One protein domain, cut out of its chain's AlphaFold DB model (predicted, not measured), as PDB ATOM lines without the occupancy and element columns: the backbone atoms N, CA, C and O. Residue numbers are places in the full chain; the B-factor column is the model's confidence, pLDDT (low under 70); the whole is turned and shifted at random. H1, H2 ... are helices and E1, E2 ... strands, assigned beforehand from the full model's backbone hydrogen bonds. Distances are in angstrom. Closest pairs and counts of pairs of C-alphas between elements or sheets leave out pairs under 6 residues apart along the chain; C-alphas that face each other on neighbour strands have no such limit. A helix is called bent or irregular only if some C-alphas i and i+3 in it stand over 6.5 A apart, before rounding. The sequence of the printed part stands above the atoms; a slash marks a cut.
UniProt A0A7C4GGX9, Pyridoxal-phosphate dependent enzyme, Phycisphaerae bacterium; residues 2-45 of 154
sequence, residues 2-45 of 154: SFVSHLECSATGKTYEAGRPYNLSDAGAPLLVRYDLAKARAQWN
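Overview. This is residues 2 to 45 of the 154 residues of the protein "Pyridoxal-phosphate dependent enzyme" of Phycisphaerae bacterium (UniProt A0A7C4GGX9). A two-stranded antiparallel hairpin of E1 and E2 makes the middle of an elongated domain, with a short helix, H1, at one end of its length and the turns of a long loop, residues 10 to 30, at the other. That loop joins the two strands, and early in its course residues 15 to 16 come back beside residues 7 to 8 of E1 in a short antiparallel pairing. The printed part has 44 residues, with two named strands and one named helix in the order E1, E2, H1; the sheet's order is E1 - E2, antiparallel. The class is mixed, helices and strands, though under half of the residues, 18 of 44, are in named elements. The whole is loose, with a radius of gyration of the C-alphas of 11.9 A, and the C-alphas span 37 by 19 by 12 A.

Along the chain. E1 is residues 4 to 9, from C-alpha 4 at (-13.000, 47.971, 7.156) to C-alpha 9 at (0.434, 44.652, 2.045), 14.8 A. Residues 10 to 30 hold no named element. E2 is residues 31 to 35, 13.0 A from first to last C-alpha. H1 is residues 37 to 43, 9.8 A from first to last C-alpha, and ends with C-alpha 43 at (-23.337, 44.447, 15.313). H1 is not bent.

Arrangement. E1 and E2 are antiparallel neighbours and form a hairpin, with 149 degrees between their N-to-C directions. The C-alphas of Val 4 and Tyr 35 face each other at 4.4 A, and those of Cys 9 and Leu 31 at 4.7 A. Across the pair, N 5 and O 34 are within hydrogen-bond range at 2.9 A, and N 32 and O 8 at 2.8 A. Residues 7 to 8 of E1 also pair with residues 15 to 16, antiparallel. E1 and H1 are apart. In H1, every O i to N i+4 pair is within hydrogen-bond range.

Size, cuts and confidence. The two C-alphas farthest apart are those of Ala 27, at (6.967, 46.796, -1.762), and Asn 45, at (-26.804, 39.960, 11.707), at 37.0 A. The first and last printed C-alphas, those of Ser 2 and Asn 45, are 14.2 A apart. The link from E1 to E2 is long, with 21 residues between them, and their C-alphas lie 6 to 16 A from the mean of all C-alphas. The link from E2 to H1 is tight, with 1 residue between them. The printed part has no cut. In this model the mean pLDDT of the printed part is 96.7, and no printed residue is under 70.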
ATOM      1  N   SER A   2     -18.732  51.383   7.739       90.75
ATOM      2  CA  SER A   2     -17.986  50.216   7.264       90.75
ATOM      3  C   SER A   2     -17.201  49.561   8.413       90.75
ATOM      4  O   SER A   2     -16.769  50.248   9.340       90.75
ATOM      5  N   PHE A   3     -17.020  48.240   8.357       96.44
ATOM      6  CA  PHE A   3     -16.181  47.441   9.253       96.44
ATOM      7  C   PHE A   3     -14.752  47.268   8.728       96.44
ATOM      8  O   PHE A   3     -13.971  46.535   9.337       96.44
ATOM      9  N   VAL A   4     -14.393  47.911   7.612       96.81
ATOM     10  CA  VAL A   4     -13.000  47.971   7.156       96.81
ATOM     11  C   VAL A   4     -12.146  48.606   8.250       96.81
ATOM     12  O   VAL A   4     -12.414  49.725   8.685       96.81
ATOM     13  N   SER A   5     -11.124  47.880   8.702       96.88
ATOM     14  CA  SER A   5     -10.222  48.327   9.763       96.88
ATOM     15  C   SER A   5      -8.979  48.997   9.190       96.88
ATOM     16  O   SER A   5      -8.647  50.114   9.573       96.88
ATOM     17  N   HIS A   6      -8.306  48.335   8.250       97.62
ATOM     18  CA  HIS A   6      -7.083  48.817   7.615       97.62
ATOM     19  C   HIS A   6      -6.846  48.111   6.277       97.62
ATOM     20  O   HIS A   6      -7.569  47.184   5.900       97.62
ATOM     21  N   LEU A   7      -5.817  48.556   5.563       98.19
ATOM     22  CA  LEU A   7      -5.263  47.857   4.414       98.19
ATOM     23  C   LEU A   7      -3.945  47.183   4.808       98.19
ATOM     24  O   LEU A   7      -3.209  47.684   5.656       98.19
ATOM     25  N   GLU A   8      -3.630  46.055   4.188       98.50
ATOM     26  CA  GLU A   8      -2.440  45.263   4.497       98.50
ATOM     27  C   GLU A   8      -1.699  44.886   3.214       98.50
ATOM     28  O   GLU A   8      -2.302  44.390   2.266       98.50
ATOM     29  N   CYS A   9      -0.386  45.104   3.167       98.50
ATOM     30  CA  CYS A   9       0.434  44.652   2.045       98.50
ATOM     31  C   CYS A   9       0.404  43.126   1.932       98.50
ATOM     32  O   CYS A   9       0.800  42.431   2.866       98.50
ATOM     33  N   SER A  10       0.041  42.612   0.756       98.19
ATOM     34  CA  SER A  10      -0.057  41.168   0.519       98.19
ATOM     35  C   SER A  10       1.279  40.423   0.613       98.19
ATOM     36  O   SER A  10       1.275  39.208   0.773       98.19
ATOM     37  N   ALA A  11       2.411  41.124   0.474       98.06
ATOM     38  CA  ALA A  11       3.747  40.527   0.506       98.06
ATOM     39  C   ALA A  11       4.436  40.654   1.873       98.06
ATOM     40  O   ALA A  11       5.167  39.756   2.275       98.06
ATOM     41  N   THR A  12       4.231  41.769   2.579       98.38
ATOM     42  CA  THR A  12       5.005  42.097   3.791       98.38
ATOM     43  C   THR A  12       4.172  42.161   5.064       98.38
ATOM     44  O   THR A  12       4.740  42.284   6.144       98.38
ATOM     45  N   GLY A  13       2.839  42.153   4.968       98.00
ATOM     46  CA  GLY A  13       1.956  42.350   6.119       98.00
ATOM     47  C   GLY A  13       1.950  43.780   6.675       98.00
ATOM     48  O   GLY A  13       1.265  44.048   7.657       98.00
ATOM     49  N   LYS A  14       2.690  44.724   6.069       98.44
ATOM     50  CA  LYS A  14       2.703  46.128   6.509       98.44
ATOM     51  C   LYS A  14       1.295  46.722   6.441       98.44
ATOM     52  O   LYS A  14       0.618  46.598   5.420       98.44
ATOM     53  N   THR A  15       0.899  47.406   7.509       98.50
ATOM     54  CA  THR A  15      -0.399  48.071   7.644       98.50
ATOM     55  C   THR A  15      -0.410  49.455   6.999       98.50
ATOM     56  O   THR A  15       0.552  50.217   7.102       98.50
ATOM     57  N   TYR A  16      -1.536  49.787   6.376       98.50
ATOM     58  CA  TYR A  16      -1.842  51.071   5.760       98.50
ATOM     59  C   TYR A  16      -3.224  51.540   6.228       98.50
ATOM     60  O   TYR A  16      -4.138  50.741   6.442       98.50
ATOM     61  N   GLU A  17      -3.373  52.849   6.395       97.31
ATOM     62  CA  GLU A  17      -4.643  53.483   6.745       97.31
ATOM     63  C   GLU A  17      -5.707  53.220   5.663       97.31
ATOM     64  O   GLU A  17      -5.409  53.251   4.476       97.31
ATOM     65  N   ALA A  18      -6.960  52.967   6.039       96.25
ATOM     66  CA  ALA A  18      -8.056  52.854   5.073       96.25
ATOM     67  C   ALA A  18      -8.726  54.213   4.797       96.25
ATOM     68  O   ALA A  18      -8.693  55.120   5.627       96.25
ATOM     69  N   GLY A  19      -9.450  54.318   3.678       94.19
ATOM     70  CA  GLY A  19     -10.261  55.503   3.358       94.19
ATOM     71  C   GLY A  19      -9.491  56.640   2.694       94.19
ATOM     72  O   GLY A  19      -9.877  57.796   2.828       94.19
ATOM     73  N   ARG A  20      -8.419  56.308   1.975       95.00
ATOM     74  CA  ARG A  20      -7.753  57.204   1.028       95.00
ATOM     75  C   ARG A  20      -7.286  56.418  -0.203       95.00
ATOM     76  O   ARG A  20      -7.177  55.190  -0.114       95.00
ATOM     77  N   PRO A  21      -7.008  57.082  -1.336       95.56
ATOM     78  CA  PRO A  21      -6.484  56.414  -2.519       95.56
ATOM     79  C   PRO A  21      -5.086  55.837  -2.278       95.56
ATOM     80  O   PRO A  21      -4.230  56.483  -1.674       95.56
ATOM     81  N   TYR A  22      -4.850  54.641  -2.810       95.56
ATOM     82  CA  TYR A  22      -3.538  54.005  -2.866       95.56
ATOM     83  C   TYR A  22      -3.292  53.433  -4.256       95.56
ATOM     84  O   TYR A  22      -4.231  53.054  -4.956       95.56
ATOM     85  N   ASN A  23      -2.015  53.338  -4.616       94.75
ATOM     86  CA  ASN A  23      -1.558  52.438  -5.665       94.75
ATOM     87  C   ASN A  23      -1.073  51.131  -4.999       94.75
ATOM     88  O   ASN A  23      -1.692  50.646  -4.049       94.75
ATOM     89  N   LEU A  24       0.037  50.566  -5.462       96.69
ATOM     90  CA  LEU A  24       0.723  49.467  -4.794       96.69
ATOM     91  C   LEU A  24       1.280  49.898  -3.430       96.69
ATOM     92  O   LEU A  24       1.476  51.083  -3.151       96.69
ATOM     93  N   SER A  25       1.547  48.907  -2.584       97.88
ATOM     94  CA  SER A  25       2.314  49.091  -1.356       97.88
ATOM     95  C   SER A  25       3.741  49.568  -1.653       97.88
ATOM     96  O   SER A  25       4.220  49.456  -2.783       97.88
ATOM     97  N   ASP A  26       4.473  49.995  -0.623       97.31
ATOM     98  CA  ASP A  26       5.892  50.371  -0.746       97.31
ATOM     99  C   ASP A  26       6.778  49.230  -1.291       97.31
ATOM    100  O   ASP A  26       7.882  49.470  -1.769       97.31
ATOM    101  N   ALA A  27       6.299  47.981  -1.224       97.44
ATOM    102  CA  ALA A  27       6.967  46.796  -1.762       97.44
ATOM    103  C   ALA A  27       6.517  46.438  -3.195       97.44
ATOM    104  O   ALA A  27       6.856  45.366  -3.689       97.44
ATOM    105  N   GLY A  28       5.706  47.277  -3.848       97.88
ATOM    106  CA  GLY A  28       5.163  47.000  -5.182       97.88
ATOM    107  C   GLY A  28       4.097  45.897  -5.209       97.88
ATOM    108  O   GLY A  28       3.827  45.333  -6.266       97.88
ATOM    109  N   ALA A  29       3.483  45.570  -4.067       97.94
ATOM    110  CA  ALA A  29       2.489  44.502  -3.955       97.94
ATOM    111  C   ALA A  29       1.065  45.052  -3.724       97.94
ATOM    112  O   ALA A  29       0.918  46.140  -3.159       97.94
ATOM    113  N   PRO A  30       0.006  44.313  -4.108       97.81
ATOM    114  CA  PRO A  30      -1.373  44.700  -3.824       97.81
ATOM    115  C   PRO A  30      -1.664  44.896  -2.330       97.81
ATOM    116  O   PRO A  30      -1.074  44.252  -1.457       97.81
ATOM    117  N   LEU A  31      -2.633  45.764  -2.046       98.00
ATOM    118  CA  LEU A  31      -3.164  45.982  -0.705       98.00
ATOM    119  C   LEU A  31      -4.445  45.161  -0.505       98.00
ATOM    120  O   LEU A  31      -5.394  45.259  -1.283       98.00
ATOM    121  N   LEU A  32      -4.470  44.354   0.552       97.56
ATOM    122  CA  LEU A  32      -5.615  43.562   0.983       97.56
ATOM    123  C   LEU A  32      -6.463  44.371   1.965       97.56
ATOM    124  O   LEU A  32      -5.932  44.998   2.878       97.56
ATOM    125  N   VAL A  33      -7.784  44.319   1.819       97.00
ATOM    126  CA  VAL A  33      -8.710  44.948   2.769       97.00
ATOM    127  C   VAL A  33      -8.874  44.047   3.992       97.00
ATOM    128  O   VAL A  33      -9.208  42.866   3.859       97.00
ATOM    129  N   ARG A  34      -8.654  44.597   5.190       97.62
ATOM    130  CA  ARG A  34      -8.854  43.915   6.474       97.62
ATOM    131  C   ARG A  34     -10.051  44.505   7.219       97.62
ATOM    132  O   ARG A  34     -10.397  45.670   7.041       97.62
ATOM    133  N   TYR A  35     -10.687  43.681   8.052       97.44
ATOM    134  CA  TYR A  35     -11.969  43.987   8.693       97.44
ATOM    135  C   TYR A  35     -11.916  43.743  10.199       97.44
ATOM    136  O   TYR A  35     -11.250  42.816  10.658       97.44
ATOM    137  N   ASP A  36     -12.678  44.522  10.962       97.00
ATOM    138  CA  ASP A  36     -12.993  44.208  12.357       97.00
ATOM    139  C   ASP A  36     -14.144  43.190  12.413       97.00
ATOM    140  O   ASP A  36     -15.329  43.526  12.510       97.00
ATOM    141  N   LEU A  37     -13.785  41.908  12.305       96.25
ATOM    142  CA  LEU A  37     -14.753  40.810  12.288       96.25
ATOM    143  C   LEU A  37     -15.431  40.587  13.646       96.25
ATOM    144  O   LEU A  37     -16.560  40.094  13.682       96.25
ATOM    145  N   ALA A  38     -14.780  40.957  14.752       96.81
ATOM    146  CA  ALA A  38     -15.375  40.863  16.082       96.81
ATOM    147  C   ALA A  38     -16.533  41.860  16.214       96.81
ATOM    148  O   ALA A  38     -17.647  41.477  16.581       96.81
ATOM    149  N   LYS A  39     -16.301  43.115  15.810       96.00
ATOM    150  CA  LYS A  39     -17.338  44.147  15.755       96.00
ATOM    151  C   LYS A  39     -18.441  43.792  14.767       96.00
ATOM    152  O   LYS A  39     -19.617  43.911  15.111       96.00
ATOM    153  N   ALA A  40     -18.086  43.300  13.580       95.44
ATOM    154  CA  ALA A  40     -19.073  42.874  12.596       95.44
ATOM    155  C   ALA A  40     -19.987  41.768  13.140       95.44
ATOM    156  O   ALA A  40     -21.206  41.880  13.045       95.44
ATOM    157  N   ARG A  41     -19.418  40.739  13.779       94.94
ATOM    158  CA  ARG A  41     -20.192  39.656  14.403       94.94
ATOM    159  C   ARG A  41     -21.136  40.163  15.494       94.94
ATOM    160  O   ARG A  41     -22.228  39.623  15.638       94.94
ATOM    161  N   ALA A  42     -20.718  41.166  16.261       95.62
ATOM    162  CA  ALA A  42     -21.517  41.724  17.349       95.62
ATOM    163  C   ALA A  42     -22.648  42.650  16.865       95.62
ATOM    164  O   ALA A  42     -23.674  42.754  17.532       95.62
ATOM    165  N   GLN A  43     -22.468  43.335  15.731       93.75
ATOM    166  CA  GLN A  43     -23.337  44.447  15.313       93.75
ATOM    167  C   GLN A  43     -24.127  44.182  14.029       93.75
ATOM    168  O   GLN A  43     -25.052  44.930  13.716       93.75
ATOM    169  N   TRP A  44     -23.780  43.143  13.270       94.50
ATOM    170  CA  TRP A  44     -24.363  42.877  11.961       94.50
ATOM    171  C   TRP A  44     -24.830  41.428  11.851       94.50
ATOM    172  O   TRP A  44     -24.059  40.480  11.989       94.50
ATOM    173  N   ASN A  45     -26.132  41.255  11.625       94.00
ATOM    174  CA  ASN A  45     -26.804  39.960  11.707       94.00
ATOM    175  C   ASN A  45     -27.650  39.662  10.458       94.00
ATOM    176  O   ASN A  45     -27.886  40.525   9.608       94.00
TER     177      ASN A  45